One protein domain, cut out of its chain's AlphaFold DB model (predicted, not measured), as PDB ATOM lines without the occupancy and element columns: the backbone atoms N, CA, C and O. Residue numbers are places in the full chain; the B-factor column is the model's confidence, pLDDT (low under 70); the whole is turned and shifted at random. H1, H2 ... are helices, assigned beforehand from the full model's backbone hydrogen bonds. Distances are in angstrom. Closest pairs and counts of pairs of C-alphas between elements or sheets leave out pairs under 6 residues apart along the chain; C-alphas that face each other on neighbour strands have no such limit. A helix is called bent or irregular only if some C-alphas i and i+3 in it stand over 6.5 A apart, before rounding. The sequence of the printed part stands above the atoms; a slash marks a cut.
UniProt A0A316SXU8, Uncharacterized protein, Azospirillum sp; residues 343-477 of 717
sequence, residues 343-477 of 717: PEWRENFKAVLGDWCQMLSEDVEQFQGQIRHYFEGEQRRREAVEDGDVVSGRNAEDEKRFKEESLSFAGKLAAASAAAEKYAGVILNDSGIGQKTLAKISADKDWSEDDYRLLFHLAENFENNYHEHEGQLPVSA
ATOM      1  N   PRO A 343      12.325  27.139   0.241       83.75
ATOM      2  CA  PRO A 343      10.994  26.579   0.487       83.75
ATOM      3  C   PRO A 343       9.878  27.200  -0.363       83.75
ATOM      4  O   PRO A 343       9.036  26.476  -0.873       83.75
ATOM      5  N   GLU A 344       9.904  28.520  -0.565       83.19
ATOM      6  CA  GLU A 344       8.917  29.243  -1.382       83.19
ATOM      7  C   GLU A 344       8.871  28.730  -2.829       83.19
ATOM      8  O   GLU A 344       7.802  28.437  -3.355       83.19
ATOM      9  N   TRP A 345      10.038  28.553  -3.455       85.81
ATOM     10  CA  TRP A 345      10.134  28.029  -4.818       85.81
ATOM     11  C   TRP A 345       9.726  26.561  -4.895       85.81
ATOM     12  O   TRP A 345       9.027  26.177  -5.827       85.81
ATOM     13  N   ARG A 346      10.106  25.751  -3.899       82.88
ATOM     14  CA  ARG A 346       9.710  24.338  -3.834       82.88
ATOM     15  C   ARG A 346       8.195  24.162  -3.756       82.88
ATOM     16  O   ARG A 346       7.666  23.316  -4.466       82.88
ATOM     17  N   GLU A 347       7.499  24.960  -2.948       82.50
ATOM     18  CA  GLU A 347       6.033  24.900  -2.864       82.50
ATOM     19  C   GLU A 347       5.359  25.333  -4.173       82.50
ATOM     20  O   GLU A 347       4.430  24.672  -4.631       82.50
ATOM     21  N   ASN A 348       5.872  26.364  -4.849       82.81
ATOM     22  CA  ASN A 348       5.324  26.756  -6.149       82.81
ATOM     23  C   ASN A 348       5.566  25.687  -7.235       82.81
ATOM     24  O   ASN A 348       4.683  25.415  -8.046       82.81
ATOM     25  N   PHE A 349       6.737  25.034  -7.247       84.81
ATOM     26  CA  PHE A 349       6.997  23.930  -8.181       84.81
ATOM     27  C   PHE A 349       6.169  22.687  -7.873       84.81
ATOM     28  O   PHE A 349       5.783  21.996  -8.810       84.81
ATOM     29  N   LYS A 350       5.862  22.408  -6.600       86.06
ATOM     30  CA  LYS A 350       4.947  21.319  -6.227       86.06
ATOM     31  C   LYS A 350       3.593  21.461  -6.905       86.06
ATOM     32  O   LYS A 350       3.107  20.466  -7.417       86.06
ATOM     33  N   ALA A 351       3.045  22.675  -6.954       82.00
ATOM     34  CA  ALA A 351       1.766  22.935  -7.604       82.00
ATOM     35  C   ALA A 351       1.811  22.631  -9.113       82.00
ATOM     36  O   ALA A 351       1.003  21.870  -9.634       82.00
ATOM     37  N   VAL A 352       2.831  23.146  -9.808       82.88
ATOM     38  CA  VAL A 352       3.012  22.911 -11.253       82.88
ATOM     39  C   VAL A 352       3.270  21.434 -11.574       82.88
ATOM     40  O   VAL A 352       2.790  20.925 -12.590       82.88
ATOM     41  N   LEU A 353       4.052  20.750 -10.733       87.31
ATOM     42  CA  LEU A 353       4.349  19.326 -10.883       87.31
ATOM     43  C   LEU A 353       3.144  18.454 -10.532       87.31
ATOM     44  O   LEU A 353       2.955  17.444 -11.200       87.31
ATOM     45  N   GLY A 354       2.339  18.839  -9.541       87.44
ATOM     46  CA  GLY A 354       1.112  18.143  -9.155       87.44
ATOM     47  C   GLY A 354       0.136  18.056 -10.316       87.44
ATOM     48  O   GLY A 354      -0.196  16.952 -10.733       87.44
ATOM     49  N   ASP A 355      -0.189  19.192 -10.934       83.12
ATOM     50  CA  ASP A 355      -1.041  19.234 -12.128       83.12
ATOM     51  C   ASP A 355      -0.509  18.350 -13.272       83.12
ATOM     52  O   ASP A 355      -1.268  17.670 -13.957       83.12
ATOM     53  N   TRP A 356       0.811  18.367 -13.510       87.50
ATOM     54  CA  TRP A 356       1.407  17.553 -14.575       87.50
ATOM     55  C   TRP A 356       1.295  16.064 -14.265       87.50
ATOM     56  O   TRP A 356       0.973  15.270 -15.145       87.50
ATOM     57  N   CYS A 357       1.571  15.688 -13.015       89.94
ATOM     58  CA  CYS A 357       1.504  14.303 -12.580       89.94
ATOM     59  C   CYS A 357       0.066  13.784 -12.585       89.94
ATOM     60  O   CYS A 357      -0.131  12.640 -12.974       89.94
ATOM     61  N   GLN A 358      -0.912  14.624 -12.234       89.19
ATOM     62  CA  GLN A 358      -2.330  14.293 -12.333       89.19
ATOM     63  C   GLN A 358      -2.713  13.942 -13.771       89.19
ATOM     64  O   GLN A 358      -3.173  12.834 -14.023       89.19
ATOM     65  N   MET A 359      -2.459  14.854 -14.711       87.50
ATOM     66  CA  MET A 359      -2.784  14.657 -16.126       87.50
ATOM     67  C   MET A 359      -2.091  13.407 -16.685       87.50
ATOM     68  O   MET A 359      -2.715  12.583 -17.343       87.50
ATOM     69  N   LEU A 360      -0.805  13.211 -16.371       90.25
ATOM     70  CA  LEU A 360      -0.102  11.994 -16.779       90.25
ATOM     71  C   LEU A 360      -0.719  10.734 -16.164       90.25
ATOM     72  O   LEU A 360      -0.751   9.715 -16.843       90.25
ATOM     73  N   SER A 361      -1.185  10.789 -14.912       90.69
ATOM     74  CA  SER A 361      -1.833   9.667 -14.227       90.69
ATOM     75  C   SER A 361      -3.157   9.279 -14.884       90.69
ATOM     76  O   SER A 361      -3.439   8.090 -14.991       90.69
ATOM     77  N   GLU A 362      -3.947  10.252 -15.343       88.69
ATOM     78  CA  GLU A 362      -5.229  10.020 -16.028       88.69
ATOM     79  C   GLU A 362      -5.042   9.248 -17.350       88.69
ATOM     80  O   GLU A 362      -5.857   8.392 -17.696       88.69
ATOM     81  N   ASP A 363      -3.910   9.453 -18.030       88.38
ATOM     82  CA  ASP A 363      -3.566   8.777 -19.287       88.38
ATOM     83  C   ASP A 363      -2.901   7.393 -19.096       88.38
ATOM     84  O   ASP A 363      -2.736   6.635 -20.065       88.38
ATOM     85  N   VAL A 364      -2.497   7.022 -17.868       91.75
ATOM     86  CA  VAL A 364      -1.763   5.764 -17.614       91.75
ATOM     87  C   VAL A 364      -2.596   4.538 -17.983       91.75
ATOM     88  O   VAL A 364      -2.063   3.618 -18.613       91.75
ATOM     89  N   GLU A 365      -3.885   4.506 -17.639       89.75
ATOM     90  CA  GLU A 365      -4.745   3.347 -17.915       89.75
ATOM     91  C   GLU A 365      -4.861   3.094 -19.427       89.75
ATOM     92  O   GLU A 365      -4.688   1.962 -19.901       89.75
ATOM     93  N   GLN A 366      -5.077   4.159 -20.208       88.88
ATOM     94  CA  GLN A 366      -5.137   4.077 -21.667       88.88
ATOM     95  C   GLN A 366      -3.806   3.580 -22.241       88.88
ATOM     96  O   GLN A 366      -3.789   2.655 -23.060       88.88
ATOM     97  N   PHE A 367      -2.689   4.145 -21.782       91.44
ATOM     98  CA  PHE A 367      -1.346   3.741 -22.193       91.44
ATOM     99  C   PHE A 367      -1.065   2.256 -21.897       91.44
ATOM    100  O   PHE A 367      -0.643   1.503 -22.782       91.44
ATOM    101  N   GLN A 368      -1.358   1.795 -20.678       89.88
ATOM    102  CA  GLN A 368      -1.214   0.391 -20.282       89.88
ATOM    103  C   GLN A 368      -2.088  -0.536 -21.141       89.88
ATOM    104  O   GLN A 368      -1.639  -1.613 -21.554       89.88
ATOM    105  N   GLY A 369      -3.326  -0.124 -21.435       88.81
ATOM    106  CA  GLY A 369      -4.251  -0.853 -22.302       88.81
ATOM    107  C   GLY A 369      -3.718  -1.009 -23.726       88.81
ATOM    108  O   GLY A 369      -3.725  -2.116 -24.276       88.81
ATOM    109  N   GLN A 370      -3.187   0.071 -24.305       88.50
ATOM    110  CA  GLN A 370      -2.581   0.056 -25.637       88.50
ATOM    111  C   GLN A 370      -1.343  -0.849 -25.692       88.50
ATOM    112  O   GLN A 370      -1.234  -1.680 -26.599       88.50
ATOM    113  N   ILE A 371      -0.451  -0.761 -24.698       89.69
ATOM    114  CA  ILE A 371       0.727  -1.635 -24.580       89.69
ATOM    115  C   ILE A 371       0.323  -3.107 -24.516       89.69
ATOM    116  O   ILE A 371       0.873  -3.930 -25.253       89.69
ATOM    117  N   ARG A 372      -0.658  -3.448 -23.673       87.31
ATOM    118  CA  ARG A 372      -1.131  -4.828 -23.505       87.31
ATOM    119  C   ARG A 372      -1.722  -5.375 -24.798       87.31
ATOM    120  O   ARG A 372      -1.325  -6.449 -25.249       87.31
ATOM    121  N   HIS A 373      -2.615  -4.613 -25.429       86.12
ATOM    122  CA  HIS A 373      -3.230  -4.999 -26.696       86.12
ATOM    123  C   HIS A 373      -2.178  -5.209 -27.796       86.12
ATOM    124  O   HIS A 373      -2.242  -6.179 -28.562       86.12
ATOM    125  N   TYR A 374      -1.178  -4.328 -27.859       84.31
ATOM    126  CA  TYR A 374      -0.099  -4.436 -28.830       84.31
ATOM    127  C   TYR A 374       0.760  -5.685 -28.598       84.31
ATOM    128  O   TYR A 374       1.022  -6.423 -29.555       84.31
ATOM    129  N   PHE A 375       1.141  -5.946 -27.343       84.62
ATOM    130  CA  PHE A 375       1.945  -7.097 -26.932       84.62
ATOM    131  C   PHE A 375       1.243  -8.432 -27.203       84.62
ATOM    132  O   PHE A 375       1.822  -9.308 -27.843       84.62
ATOM    133  N   GLU A 376      -0.020  -8.579 -26.797       84.88
ATOM    134  CA  GLU A 376      -0.805  -9.794 -27.056       84.88
ATOM    135  C   GLU A 376      -0.996 -10.044 -28.556       84.88
ATOM    136  O   GLU A 376      -0.965 -11.187 -29.017       84.88
ATOM    137  N   GLY A 377      -1.201  -8.976 -29.335       82.62
ATOM    138  CA  GLY A 377      -1.279  -9.070 -30.790       82.62
ATOM    139  C   GLY A 377       0.035  -9.547 -31.415       82.62
ATOM    140  O   GLY A 377       0.011 -10.346 -32.348       82.62
ATOM    141  N   GLU A 378       1.174  -9.102 -30.884       79.31
ATOM    142  CA  GLU A 378       2.498  -9.520 -31.348       79.31
ATOM    143  C   GLU A 378       2.836 -10.960 -30.929       79.31
ATOM    144  O   GLU A 378       3.389 -11.709 -31.733       79.31
ATOM    145  N   GLN A 379       2.442 -11.395 -29.726       80.31
ATOM    146  CA  GLN A 379       2.559 -12.799 -29.311       80.31
ATOM    147  C   GLN A 379       1.760 -13.725 -30.232       80.31
ATOM    148  O   GLN A 379       2.336 -14.642 -30.815       80.31
ATOM    149  N   ARG A 380       0.476 -13.419 -30.468       81.88
ATOM    150  CA  ARG A 380      -0.380 -14.184 -31.394       81.88
ATOM    151  C   ARG A 380       0.208 -14.258 -32.803       81.88
ATOM    152  O   ARG A 380       0.096 -15.277 -33.478       81.88
ATOM    153  N   ARG A 381       0.848 -13.178 -33.259       76.75
ATOM    154  CA  ARG A 381       1.518 -13.136 -34.563       76.75
ATOM    155  C   ARG A 381       2.747 -14.043 -34.603       76.75
ATOM    156  O   ARG A 381       2.940 -14.738 -35.598       76.75
ATOM    157  N   ARG A 382       3.580 -14.032 -33.558       76.75
ATOM    158  CA  ARG A 382       4.762 -14.906 -33.456       76.75
ATOM    159  C   ARG A 382       4.359 -16.379 -33.421       76.75
ATOM    160  O   ARG A 382       4.933 -17.155 -34.173       76.75
ATOM    161  N   GLU A 383       3.325 -16.720 -32.657       81.00
ATOM    162  CA  GLU A 383       2.752 -18.073 -32.602       81.00
ATOM    163  C   GLU A 383       2.223 -18.525 -33.973       81.00
ATOM    164  O   GLU A 383       2.601 -19.584 -34.461       81.00
ATOM    165  N   ALA A 384       1.448 -17.684 -34.667       78.88
ATOM    166  CA  ALA A 384       0.943 -17.999 -36.007       78.88
ATOM    167  C   ALA A 384       2.069 -18.183 -37.047       78.88
ATOM    168  O   ALA A 384       1.985 -19.046 -37.920       78.88
ATOM    169  N   VAL A 385       3.154 -17.404 -36.954       77.88
ATOM    170  CA  VAL A 385       4.341 -17.582 -37.808       77.88
ATOM    171  C   VAL A 385       5.075 -18.889 -37.487       77.88
ATOM    172  O   VAL A 385       5.541 -19.558 -38.409       77.88
ATOM    173  N   GLU A 386       5.176 -19.268 -36.209       79.50
ATOM    174  CA  GLU A 386       5.752 -20.553 -35.785       79.50
ATOM    175  C   GLU A 386       4.914 -21.751 -36.261       79.50
ATOM    176  O   GLU A 386       5.481 -22.761 -36.685       79.50
ATOM    177  N   ASP A 387       3.588 -21.602 -36.299       80.25
ATOM    178  CA  ASP A 387       2.640 -22.599 -36.814       80.25
ATOM    179  C   ASP A 387       2.581 -22.660 -38.357       80.25
ATOM    180  O   ASP A 387       1.966 -23.562 -38.934       80.25
ATOM    181  N   GLY A 388       3.288 -21.757 -39.048       71.00
ATOM    182  CA  GLY A 388       3.412 -21.733 -40.508       71.00
ATOM    183  C   GLY A 388       2.286 -20.994 -41.239       71.00
ATOM    184  O   GLY A 388       2.183 -21.114 -42.465       71.00
ATOM    185  N   ASP A 389       1.469 -20.223 -40.521       77.56
ATOM    186  CA  ASP A 389       0.403 -19.409 -41.097       77.56
ATOM    187  C   ASP A 389       0.950 -18.153 -41.795       77.56
ATOM    188  O   ASP A 389       1.931 -17.524 -41.387       77.56
ATOM    189  N   VAL A 390       0.281 -17.750 -42.880       63.16
ATOM    190  CA  VAL A 390       0.593 -16.505 -43.593       63.16
ATOM    191  C   VAL A 390      -0.101 -15.350 -42.885       63.16
ATOM    192  O   VAL A 390      -1.282 -15.092 -43.110       63.16
ATOM    193  N   VAL A 391       0.644 -14.632 -42.045       66.25
ATOM    194  CA  VAL A 391       0.139 -13.424 -41.382       66.25
ATOM    195  C   VAL A 391       0.443 -12.192 -42.233       66.25
ATOM    196  O   VAL A 391       1.583 -11.981 -42.652       66.25
ATOM    197  N   SER A 392      -0.568 -11.362 -42.502       58.66
ATOM    198  CA  SER A 392      -0.363 -10.057 -43.139       58.66
ATOM    199  C   SER A 392       0.492  -9.166 -42.235       58.66
ATOM    200  O   SER A 392       0.191  -9.033 -41.048       58.66
ATOM    201  N   GLY A 393       1.544  -8.553 -42.784       57.50
ATOM    202  CA  GLY A 393       2.382  -7.616 -42.032       57.50
ATOM    203  C   GLY A 393       1.564  -6.433 -41.508       57.50
ATOM    204  O   GLY A 393       0.692  -5.931 -42.219       57.50
ATOM    205  N   ARG A 394       1.841  -5.996 -40.271       67.38
ATOM    206  CA  ARG A 394       1.349  -4.702 -39.781       67.38
ATOM    207  C   ARG A 394       1.905  -3.592 -40.667       67.38
ATOM    208  O   ARG A 394       2.992  -3.726 -41.235       67.38
ATOM    209  N   ASN A 395       1.154  -2.501 -40.778       78.31
ATOM    210  CA  ASN A 395       1.688  -1.290 -41.373       78.31
ATOM    211  C   ASN A 395       2.888  -0.830 -40.529       78.31
ATOM    212  O   ASN A 395       2.739  -0.515 -39.349       78.31
ATOM    213  N   ALA A 396       4.077  -0.845 -41.130       77.62
ATOM    214  CA  ALA A 396       5.321  -0.514 -40.445       77.62
ATOM    215  C   ALA A 396       5.341   0.944 -39.955       77.62
ATOM    216  O   ALA A 396       6.006   1.245 -38.966       77.62
ATOM    217  N   GLU A 397       4.607   1.836 -40.627       81.31
ATOM    218  CA  GLU A 397       4.475   3.237 -40.218       81.31
ATOM    219  C   GLU A 397       3.644   3.366 -38.936       81.31
ATOM    220  O   GLU A 397       4.090   4.014 -37.991       81.31
ATOM    221  N   ASP A 398       2.502   2.676 -38.856       81.44
ATOM    222  CA  ASP A 398       1.633   2.697 -37.670       81.44
ATOM    223  C   ASP A 398       2.321   2.058 -36.455       81.44
ATOM    224  O   ASP A 398       2.229   2.558 -35.336       81.44
ATOM    225  N   GLU A 399       3.063   0.969 -36.673       83.06
ATOM    226  CA  GLU A 399       3.859   0.321 -35.628       83.06
ATOM    227  C   GLU A 399       4.960   1.242 -35.096       83.06
ATOM    228  O   GLU A 399       5.147   1.357 -33.882       83.06
ATOM    229  N   LYS A 400       5.700   1.897 -35.993       86.62
ATOM    230  CA  LYS A 400       6.754   2.822 -35.586       86.62
ATOM    231  C   LYS A 400       6.172   3.995 -34.803       86.62
ATOM    232  O   LYS A 400       6.695   4.325 -33.742       86.62
ATOM    233  N   ARG A 401       5.072   4.566 -35.294       86.50
ATOM    234  CA  ARG A 401       4.365   5.667 -34.642       86.50
ATOM    235  C   ARG A 401       3.926   5.294 -33.227       86.50
ATOM    236  O   ARG A 401       4.275   6.002 -32.287       86.50
ATOM    237  N   PHE A 402       3.278   4.141 -33.055       88.69
ATOM    238  CA  PHE A 402       2.881   3.642 -31.736       88.69
ATOM    239  C   PHE A 402       4.073   3.520 -30.770       88.69
ATOM    240  O   PHE A 402       3.989   3.924 -29.608       88.69
ATOM    241  N   LYS A 403       5.202   2.978 -31.243       90.19
ATOM    242  CA  LYS A 403       6.419   2.827 -30.432       90.19
ATOM    243  C   LYS A 403       7.016   4.178 -30.031       90.19
ATOM    244  O   LYS A 403       7.464   4.328 -28.895       90.19
ATOM    245  N   GLU A 404       7.041   5.149 -30.941       91.25
ATOM    246  CA  GLU A 404       7.523   6.509 -30.667       91.25
ATOM    247  C   GLU A 404       6.633   7.231 -29.650       91.25
ATOM    248  O   GLU A 404       7.148   7.789 -28.681       91.25
ATOM    249  N   GLU A 405       5.313   7.162 -29.823       89.62
ATOM    250  CA  GLU A 405       4.326   7.734 -28.900       89.62
ATOM    251  C   GLU A 405       4.442   7.101 -27.507       89.62
ATOM    252  O   GLU A 405       4.533   7.808 -26.503       89.62
ATOM    253  N   SER A 406       4.570   5.774 -27.447       91.38
ATOM    254  CA  SER A 406       4.711   5.040 -26.189       91.38
ATOM    255  C   SER A 406       6.004   5.379 -25.437       91.38
ATOM    256  O   SER A 406       5.996   5.558 -24.217       91.38
ATOM    257  N   LEU A 407       7.134   5.497 -26.146       92.75
ATOM    258  CA  LEU A 407       8.405   5.918 -25.542       92.75
ATOM    259  C   LEU A 407       8.384   7.382 -25.110       92.75
ATOM    260  O   LEU A 407       8.982   7.721 -24.089       92.75
ATOM    261  N   SER A 408       7.708   8.240 -25.877       90.81
ATOM    262  CA  SER A 408       7.507   9.644 -25.528       90.81
ATOM    263  C   SER A 408       6.742   9.760 -24.211       90.81
ATOM    264  O   SER A 408       7.230  10.402 -23.280       90.81
ATOM    265  N   PHE A 409       5.612   9.058 -24.083       91.50
ATOM    266  CA  PHE A 409       4.801   9.057 -22.866       91.50
ATOM    267  C   PHE A 409       5.564   8.506 -21.652       91.50
ATOM    268  O   PHE A 409       5.675   9.180 -20.630       91.50
ATOM    269  N   ALA A 410       6.220   7.350 -21.786       92.50
ATOM    270  CA  ALA A 410       7.078   6.805 -20.731       92.50
ATOM    271  C   ALA A 410       8.217   7.767 -20.334       92.50
ATOM    272  O   ALA A 410       8.584   7.884 -19.162       92.50
ATOM    273  N   GLY A 411       8.774   8.493 -21.306       91.31
ATOM    274  CA  GLY A 411       9.770   9.534 -21.074       91.31
ATOM    275  C   GLY A 411       9.244  10.695 -20.227       91.31
ATOM    276  O   GLY A 411       9.996  11.199 -19.385       91.31
ATOM    277  N   LYS A 412       7.973  11.082 -20.416       91.38
ATOM    278  CA  LYS A 412       7.277  12.095 -19.606       91.38
ATOM    279  C   LYS A 412       7.070  11.610 -18.174       91.38
ATOM    280  O   LYS A 412       7.466  12.329 -17.264       91.38
ATOM    281  N   LEU A 413       6.597  10.374 -17.975       92.56
ATOM    282  CA  LEU A 413       6.462   9.769 -16.639       92.56
ATOM    283  C   LEU A 413       7.793   9.811 -15.878       92.56
ATOM    284  O   LEU A 413       7.879  10.357 -14.782       92.56
ATOM    285  N   ALA A 414       8.874   9.330 -16.502       91.88
ATOM    286  CA  ALA A 414      10.197   9.341 -15.884       91.88
ATOM    287  C   ALA A 414      10.726  10.764 -15.603       91.88
ATOM    288  O   ALA A 414      11.444  10.964 -14.621       91.88
ATOM    289  N   ALA A 415      10.410  11.744 -16.458       90.75
ATOM    290  CA  ALA A 415      10.792  13.143 -16.256       90.75
ATOM    291  C   ALA A 415      10.040  13.768 -15.074       90.75
ATOM    292  O   ALA A 415      10.666  14.385 -14.211       90.75
ATOM    293  N   ALA A 416       8.721  13.580 -15.034       90.31
ATOM    294  CA  ALA A 416       7.849  14.088 -13.988       90.31
ATOM    295  C   ALA A 416       8.219  13.487 -12.627       90.31
ATOM    296  O   ALA A 416       8.407  14.237 -11.671       90.31
ATOM    297  N   SER A 417       8.461  12.171 -12.546       91.31
ATOM    298  CA  SER A 417       8.913  11.534 -11.300       91.31
ATOM    299  C   SER A 417      10.254  12.076 -10.812       91.31
ATOM    300  O   SER A 417      10.397  12.375  -9.629       91.31
ATOM    301  N   ALA A 418      11.234  12.240 -11.707       90.44
ATOM    302  CA  ALA A 418      12.542  12.778 -11.332       90.44
ATOM    303  C   ALA A 418      12.444  14.237 -10.852       90.44
ATOM    304  O   ALA A 418      13.145  14.640  -9.921       90.44
ATOM    305  N   ALA A 419      11.567  15.033 -11.467       88.88
ATOM    306  CA  ALA A 419      11.312  16.404 -11.051       88.88
ATOM    307  C   ALA A 419      10.582  16.464  -9.698       88.88
ATOM    308  O   ALA A 419      10.978  17.247  -8.832       88.88
ATOM    309  N   ALA A 420       9.574  15.615  -9.484       89.12
ATOM    310  CA  ALA A 420       8.867  15.492  -8.210       89.12
ATOM    311  C   ALA A 420       9.826  15.096  -7.077       89.12
ATOM    312  O   ALA A 420       9.844  15.739  -6.027       89.12
ATOM    313  N   GLU A 421      10.718  14.137  -7.302       89.81
ATOM    314  CA  GLU A 421      11.703  13.747  -6.292       89.81
ATOM    315  C   GLU A 421      12.675  14.900  -5.988       89.81
ATOM    316  O   GLU A 421      12.891  15.259  -4.829       89.81
ATOM    317  N   LYS A 422      13.213  15.547  -7.030       87.06
ATOM    318  CA  LYS A 422      14.235  16.597  -6.899       87.06
ATOM    319  C   LYS A 422      13.713  17.893  -6.275       87.06
ATOM    320  O   LYS A 422      14.430  18.517  -5.491       87.06
ATOM    321  N   TYR A 423      12.511  18.331  -6.648       83.81
ATOM    322  CA  TYR A 423      11.987  19.652  -6.280       83.81
ATOM    323  C   TYR A 423      10.869  19.594  -5.233       83.81
ATOM    324  O   TYR A 423      10.755  20.520  -4.430       83.81
ATOM    325  N   ALA A 424      10.098  18.505  -5.190       83.00
ATOM    326  CA  ALA A 424       9.026  18.304  -4.216       83.00
ATOM    327  C   ALA A 424       9.392  17.325  -3.087       83.00
ATOM    328  O   ALA A 424       8.769  17.381  -2.026       83.00
ATOM    329  N   GLY A 425      10.411  16.476  -3.275       85.75
ATOM    330  CA  GLY A 425      10.765  15.412  -2.332       85.75
ATOM    331  C   GLY A 425       9.789  14.233  -2.345       85.75
ATOM    332  O   GLY A 425       9.726  13.502  -1.360       85.75
ATOM    333  N   VAL A 426       9.013  14.075  -3.422       88.56
ATOM    334  CA  VAL A 426       7.984  13.034  -3.565       88.56
ATOM    335  C   VAL A 426       8.469  11.979  -4.550       88.56
ATOM    336  O   VAL A 426       8.829  12.299  -5.682       88.56
ATOM    337  N   ILE A 427       8.490  10.719  -4.119       90.62
ATOM    338  CA  ILE A 427       8.939   9.595  -4.944       90.62
ATOM    339  C   ILE A 427       7.727   9.044  -5.689       90.62
ATOM    340  O   ILE A 427       6.879   8.390  -5.099       90.62
ATOM    341  N   LEU A 428       7.656   9.314  -6.992       88.56
ATOM    342  CA  LEU A 428       6.624   8.748  -7.869       88.56
ATOM    343  C   LEU A 428       7.104   7.499  -8.618       88.56
ATOM    344  O   LEU A 428       6.314   6.799  -9.231       88.56
ATOM    345  N   ASN A 429       8.404   7.211  -8.608       89.31
ATOM    346  CA  ASN A 429       8.974   6.090  -9.346       89.31
ATOM    347  C   ASN A 429      10.183   5.511  -8.607       89.31
ATOM    348  O   ASN A 429      11.283   6.057  -8.670       89.31
ATOM    349  N   ASP A 430       9.984   4.370  -7.961       83.75
ATOM    350  CA  ASP A 430      10.995   3.578  -7.258       83.75
ATOM    351  C   ASP A 430      11.417   2.314  -8.037       83.75
ATOM    352  O   ASP A 430      12.270   1.546  -7.590       83.75
ATOM    353  N   SER A 431      10.902   2.135  -9.259       78.31
ATOM    354  CA  SER A 431      11.180   0.976 -10.124       78.31
ATOM    355  C   SER A 431      12.641   0.866 -10.596       78.31
ATOM    356  O   SER A 431      13.053  -0.150 -11.160       78.31
ATOM    357  N   GLY A 432      13.433   1.933 -10.440       77.25
ATOM    358  CA  GLY A 432      14.779   2.055 -11.011       77.25
ATOM    359  C   GLY A 432      14.800   2.331 -12.525       77.25
ATOM    360  O   GLY A 432      15.875   2.392 -13.135       77.25
ATOM    361  N   ILE A 433      13.636   2.525 -13.157       82.31
ATOM    362  CA  ILE A 433      13.502   2.836 -14.584       82.31
ATOM    363  C   ILE A 433      13.495   4.355 -14.772       82.31
ATOM    364  O   ILE A 433      12.480   5.017 -14.597       82.31
ATOM    365  N   GLY A 434      14.643   4.921 -15.151       84.75
ATOM    366  CA  GLY A 434      14.769   6.343 -15.490       84.75
ATOM    367  C   GLY A 434      14.957   6.595 -16.988       84.75
ATOM    368  O   GLY A 434      15.086   5.666 -17.790       84.75
ATOM    369  N   GLN A 435      15.105   7.866 -17.374       81.81
ATOM    370  CA  GLN A 435      15.317   8.260 -18.777       81.81
ATOM    371  C   GLN A 435      16.520   7.571 -19.448       81.81
ATOM    372  O   GLN A 435      16.481   7.266 -20.636       81.81
ATOM    373  N   LYS A 436      17.587   7.262 -18.697       83.38
ATOM    374  CA  LYS A 436      18.750   6.516 -19.223       83.38
ATOM    375  C   LYS A 436      18.425   5.060 -19.569       83.38
ATOM    376  O   LYS A 436      19.089   4.486 -20.432       83.38
ATOM    377  N   THR A 437      17.470   4.452 -18.870       83.94
ATOM    378  CA  THR A 437      16.993   3.095 -19.153       83.94
ATOM    379  C   THR A 437      16.115   3.120 -20.396       83.94
ATOM    380  O   THR A 437      16.384   2.369 -21.329       83.94
ATOM    381  N   LEU A 438      15.170   4.063 -20.463       85.19
ATOM    382  CA  LEU A 438      14.286   4.251 -21.618       85.19
ATOM    383  C   LEU A 438      15.052   4.568 -22.908       85.19
ATOM    384  O   LEU A 438      14.734   4.016 -23.953       85.19
ATOM    385  N   ALA A 439      16.128   5.359 -22.837       85.38
ATOM    386  CA  ALA A 439      16.967   5.684 -23.996       85.38
ATOM    387  C   ALA A 439      17.654   4.466 -24.654       85.38
ATOM    388  O   ALA A 439      18.241   4.600 -25.729       85.38
ATOM    389  N   LYS A 440      17.635   3.287 -24.014       86.38
ATOM    390  CA  LYS A 440      18.143   2.032 -24.596       86.38
ATOM    391  C   LYS A 440      17.098   1.318 -25.457       86.38
ATOM    392  O   LYS A 440      17.485   0.500 -26.293       86.38
ATOM    393  N   ILE A 441      15.817   1.621 -25.257       86.88
ATOM    394  CA  ILE A 441      14.706   1.088 -26.043       86.88
ATOM    395  C   ILE A 441      14.595   1.936 -27.312       86.88
ATOM    396  O   ILE A 441      14.684   3.162 -27.272       86.88
ATOM    397  N   SER A 442      14.466   1.285 -28.466       84.62
ATOM    398  CA  SER A 442      14.437   1.953 -29.769       84.62
ATOM    399  C   SER A 442      13.118   1.679 -30.470       84.62
ATOM    400  O   SER A 442      12.687   0.530 -30.542       84.62
ATOM    401  N   ALA A 443      12.506   2.726 -31.023       80.44
ATOM    402  CA  ALA A 443      11.313   2.595 -31.856       80.44
ATOM    403  C   ALA A 443      11.600   1.913 -33.208       80.44
ATOM    404  O   ALA A 443      10.713   1.295 -33.787       80.44
ATOM    405  N   ASP A 444      12.850   1.958 -33.684       80.38
ATOM    406  CA  ASP A 444      13.271   1.355 -34.958       80.38
ATOM    407  C   ASP A 444      13.513  -0.164 -34.869       80.38
ATOM    408  O   ASP A 444      13.949  -0.787 -35.840       80.38
ATOM    409  N   LYS A 445      13.296  -0.769 -33.697       82.19
ATOM    410  CA  LYS A 445      13.513  -2.196 -33.455       82.19
ATOM    411  C   LYS A 445      12.245  -2.872 -32.962       82.19
ATOM    412  O   LYS A 445      11.334  -2.245 -32.419       82.19
ATOM    413  N   ASP A 446      12.209  -4.187 -33.122       81.25
ATOM    414  CA  ASP A 446      11.207  -5.010 -32.460       81.25
ATOM    415  C   ASP A 446      11.461  -5.009 -30.959       81.25
ATOM    416  O   ASP A 446      12.586  -5.229 -30.504       81.25
ATOM    417  N   TRP A 447      10.403  -4.749 -30.202       87.12
ATOM    418  CA  TRP A 447      10.459  -4.774 -28.751       87.12
ATOM    419  C   TRP A 447      10.438  -6.217 -28.253       87.12
ATOM    420  O   TRP A 447       9.675  -7.075 -28.724       87.12
ATOM    421  N   SER A 448      11.330  -6.487 -27.310       84.62
ATOM    422  CA  SER A 448      11.346  -7.713 -26.526       84.62
ATOM    423  C   SER A 448      10.232  -7.688 -25.481       84.62
ATOM    424  O   SER A 448       9.701  -6.631 -25.151       84.62
ATOM    425  N   GLU A 449       9.881  -8.853 -24.934       83.31
ATOM    426  CA  GLU A 449       8.938  -8.932 -23.811       83.31
ATOM    427  C   GLU A 449       9.400  -8.086 -22.613       83.31
ATOM    428  O   GLU A 449       8.580  -7.438 -21.965       83.31
ATOM    429  N   ASP A 450      10.712  -8.022 -22.373       85.06
ATOM    430  CA  ASP A 450      11.295  -7.192 -21.319       85.06
ATOM    431  C   ASP A 450      11.080  -5.693 -21.576       85.06
ATOM    432  O   ASP A 450      10.795  -4.960 -20.633       85.06
ATOM    433  N   ASP A 451      11.138  -5.231 -22.831       88.19
ATOM    434  CA  ASP A 451      10.879  -3.823 -23.171       88.19
ATOM    435  C   ASP A 451       9.428  -3.433 -22.840       88.19
ATOM    436  O   ASP A 451       9.195  -2.406 -22.203       88.19
ATOM    437  N   TYR A 452       8.452  -4.281 -23.192       84.94
ATOM    438  CA  TYR A 452       7.045  -4.049 -22.835       84.94
ATOM    439  C   TYR A 452       6.830  -4.063 -21.317       84.94
ATOM    440  O   TYR A 452       6.123  -3.203 -20.791       84.94
ATOM    441  N   ARG A 453       7.463  -5.001 -20.597       84.62
ATOM    442  CA  ARG A 453       7.382  -5.079 -19.129       84.62
ATOM    443  C   ARG A 453       7.985  -3.854 -18.452       84.62
ATOM    444  O   ARG A 453       7.405  -3.366 -17.492       84.62
ATOM    445  N   LEU A 454       9.109  -3.333 -18.947       89.50
ATOM    446  CA  LEU A 454       9.720  -2.109 -18.416       89.50
ATOM    447  C   LEU A 454       8.775  -0.909 -18.545       89.50
ATOM    448  O   LEU A 454       8.610  -0.160 -17.585       89.50
ATOM    449  N   LEU A 455       8.142  -0.736 -19.708       91.69
ATOM    450  CA  LEU A 455       7.180   0.349 -19.923       91.69
ATOM    451  C   LEU A 455       5.951   0.202 -19.021       91.69
ATOM    452  O   LEU A 455       5.533   1.178 -18.402       91.69
ATOM    453  N   PHE A 456       5.419  -1.017 -18.902       88.81
ATOM    454  CA  PHE A 456       4.276  -1.305 -18.041       88.81
ATOM    455  C   PHE A 456       4.594  -1.037 -16.564       88.81
ATOM    456  O   PHE A 456       3.859  -0.313 -15.901       88.81
ATOM    457  N   HIS A 457       5.723  -1.549 -16.065       87.94
ATOM    458  CA  HIS A 457       6.141  -1.351 -14.676       87.94
ATOM    459  C   HIS A 457       6.426   0.111 -14.338       87.94
ATOM    460  O   HIS A 457       6.164   0.526 -13.213       87.94
ATOM    461  N   LEU A 458       6.967   0.898 -15.271       92.25
ATOM    462  CA  LEU A 458       7.136   2.334 -15.053       92.25
ATOM    463  C   LEU A 458       5.779   3.023 -14.862       92.25
ATOM    464  O   LEU A 458       5.634   3.812 -13.933       92.25
ATOM    465  N   ALA A 459       4.804   2.715 -15.720       92.38
ATOM    466  CA  ALA A 459       3.469   3.307 -15.657       92.38
ATOM    467  C   ALA A 459       2.722   2.901 -14.378       92.38
ATOM    468  O   ALA A 459       2.195   3.756 -13.680       92.38
ATOM    469  N   GLU A 460       2.747   1.612 -14.043       89.88
ATOM    470  CA  GLU A 460       2.116   1.062 -12.839       89.88
ATOM    471  C   GLU A 460       2.709   1.663 -11.554       89.88
ATOM    472  O   GLU A 460       1.969   2.060 -10.658       89.88
ATOM    473  N   ASN A 461       4.041   1.781 -11.456       91.81
ATOM    474  CA  ASN A 461       4.661   2.413 -10.287       91.81
ATOM    475  C   ASN A 461       4.329   3.901 -10.202       91.81
ATOM    476  O   ASN A 461       4.092   4.399  -9.105       91.81
ATOM    477  N   PHE A 462       4.298   4.601 -11.338       92.94
ATOM    478  CA  PHE A 462       3.913   6.007 -11.370       92.94
ATOM    479  C   PHE A 462       2.508   6.222 -10.805       92.94
ATOM    480  O   PHE A 462       2.334   7.010  -9.882       92.94
ATOM    481  N   GLU A 463       1.527   5.498 -11.338       92.19
ATOM    482  CA  GLU A 463       0.114   5.606 -10.968       92.19
ATOM    483  C   GLU A 463      -0.123   5.234  -9.500       92.19
ATOM    484  O   GLU A 463      -0.721   6.009  -8.749       92.19
ATOM    485  N   ASN A 464       0.424   4.099  -9.050       89.75
ATOM    486  CA  ASN A 464       0.289   3.658  -7.660       89.75
ATOM    487  C   ASN A 464       0.866   4.693  -6.683       89.75
ATOM    488  O   ASN A 464       0.195   5.095  -5.732       89.75
ATOM    489  N   ASN A 465       2.089   5.167  -6.939       91.19
ATOM    490  CA  ASN A 465       2.745   6.133  -6.061       91.19
ATOM    491  C   ASN A 465       2.082   7.516  -6.132       91.19
ATOM    492  O   ASN A 465       2.034   8.219  -5.123       91.19
ATOM    493  N   TYR A 466       1.553   7.922  -7.290       90.38
ATOM    494  CA  TYR A 466       0.811   9.176  -7.412       90.38
ATOM    495  C   TYR A 466      -0.427   9.171  -6.512       90.38
ATOM    496  O   TYR A 466      -0.583  10.079  -5.696       90.38
ATOM    497  N   HIS A 467      -1.252   8.122  -6.568       86.62
ATOM    498  CA  HIS A 467      -2.437   8.014  -5.715       86.62
ATOM    499  C   HIS A 467      -2.102   7.921  -4.218       86.62
ATOM    500  O   HIS A 467      -2.832   8.462  -3.385       86.62
ATOM    501  N   GLU A 468      -0.984   7.293  -3.844       86.69
ATOM    502  CA  GLU A 468      -0.515   7.269  -2.450       86.69
ATOM    503  C   GLU A 468      -0.015   8.641  -1.954       86.69
ATOM    504  O   GLU A 468      -0.074   8.938  -0.753       86.69
ATOM    505  N   HIS A 469       0.457   9.495  -2.866       85.25
ATOM    506  CA  HIS A 469       1.090  10.777  -2.560       85.25
ATOM    507  C   HIS A 469       0.322  12.010  -3.053       85.25
ATOM    508  O   HIS A 469       0.849  13.119  -2.947       85.25
ATOM    509  N   GLU A 470      -0.924  11.861  -3.497       77.69
ATOM    510  CA  GLU A 470      -1.758  12.937  -4.057       77.69
ATOM    511  C   GLU A 470      -1.825  14.168  -3.128       77.69
ATOM    512  O   GLU A 470      -1.651  15.307  -3.552       77.69
ATOM    513  N   GLY A 471      -1.932  13.954  -1.811       77.81
ATOM    514  CA  GLY A 471      -1.939  15.040  -0.820       77.81
ATOM    515  C   GLY A 471      -0.606  15.788  -0.634       77.81
ATOM    516  O   GLY A 471      -0.575  16.804   0.061       77.81
ATOM    517  N   GLN A 472       0.500  15.294  -1.199       84.75
ATOM    518  CA  GLN A 472       1.840  15.900  -1.126       84.75
ATOM    519  C   GLN A 472       2.213  16.680  -2.397       84.75
ATOM    520  O   GLN A 472       3.134  17.502  -2.356       84.75
ATOM    521  N   LEU A 473       1.494  16.441  -3.497       84.69
ATOM    522  CA  LEU A 473       1.601  17.143  -4.775       84.69
ATOM    523  C   LEU A 473       0.269  17.847  -5.068       84.69
ATOM    524  O   LEU A 473      -0.516  17.360  -5.876       84.69
ATOM    525  N   PRO A 474      -0.021  18.967  -4.380       79.31
ATOM    526  CA  PRO A 474      -1.278  19.671  -4.577       79.31
ATOM    527  C   PRO A 474      -1.391  20.166  -6.018       79.31
ATOM    528  O   PRO A 474      -0.417  20.644  -6.591       79.31
ATOM    529  N   VAL A 475      -2.598  20.097  -6.562       74.12
ATOM    530  CA  VAL A 475      -2.960  20.682  -7.856       74.12
ATOM    531  C   VAL A 475      -3.148  22.191  -7.658       74.12
ATOM    532  O   VAL A 475      -3.717  22.625  -6.646       74.12
ATOM    533  N   SER A 476      -2.619  23.012  -8.561       66.19
ATOM    534  CA  SER A 476      -2.751  24.466  -8.502       66.19
ATOM    535  C   SER A 476      -4.210  24.885  -8.702       66.19
ATOM    536  O   SER A 476      -4.908  24.385  -9.580       66.19
ATOM    537  N   ALA A 477      -4.685  25.830  -7.887       53.75
ATOM    538  CA  ALA A 477      -5.863  26.603  -8.260       53.75
ATOM    539  C   ALA A 477      -5.425  27.583  -9.355       53.75
ATOM    540  O   ALA A 477      -4.422  28.273  -9.176       53.75
TER     541      ALA A 477
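AT A GLANCE: This is residues 343 to 477 of the 717 residues of an uncharacterized protein of Azospirillum sp (UniProt A0A316SXU8). Picture a rod of helices: H1 and H2 follow each other end to end along its length, and H3 and H5 run back beside them, opposite ways to both. H2, H3 and H5 make a loose bundle of three, the tiny H4 packs on H3, and residues 383 to 388, of which 383 to 386 belong to H2, stick out at one end. The printed part has 135 residues with five named helices, H1 to H5 in order along the chain, and no named strand, so the class is all helix. It is only just loose, close to compact, with a radius of gyration of the C-alphas of 17.4 A and spans of 64 by 24 by 24 A.

HOW THE PARTS SIT: Begin at H3, residues 396 to 424, the longest helix. Beside it look for H5, residues 449 to 472: the two touch, closest at the C-alphas of Ala 410 and Leu 455, 6.5 A apart, and run the same way at a tilt of 36 degrees, only just steep. H3 and H5 are the hubs, touching three helices each. With its residues 412 to 424 alone, H3 touches H1, residues 343 to 362; the closest C-alphas, of Lys 350 and Ala 424, are 5.5 A apart, at a shallow tilt of 29 degrees, opposite ways. H5 touches H2, residues 364 to 386, at a shallow tilt of 14 degrees, opposite ways, with the C-alphas of Val 364 and Ala 459 closest at 6.1 A. H5 also touches H1, at a steep tilt of 51 degrees, opposite ways, closest at Ser 361 and Glu 463, whose C-alphas are 5.6 A apart. H2 and H3 are close but not clearly touching, with the C-alphas of Phe 367 and Ser 406 closest at 7.4 A. H4, residues 435 to 438, touches H3, closest at the C-alphas of Ala 414 and Gln 435, 6.0 A apart, and is near H5. H1 and H2 meet only through their link. In H1, H2 and H3 every O i to N i+4 pair is within hydrogen-bond range; in H5 it is 18 of 20, and H4 is too short for such a pair.

IN THESE COORDINATES: Find C-alpha 396 at (5.321, -0.514, -40.445); from there H3 runs 41.0 A to C-alpha 424. H1 begins at C-alpha 343, at (10.994, 26.579, 0.487), and is 28.5 A long; H2 is 32.9 A long. H5, 34.4 A long, ends at C-alpha 472, at (1.840, 15.900, -1.126); it has a kink of 39 degrees near residue 466 and is irregular, with C-alphas 468 and 471 8.1 A apart.

THE WHOLE: The two C-alphas farthest apart, of Glu 344 and Gly 388, are 64.5 A apart. The printed part has no cut, the link H1 to H2 is tight, and the other links are short. Confidence is low, with pLDDT under 70, at residues 390 to 394 and 476 to 477.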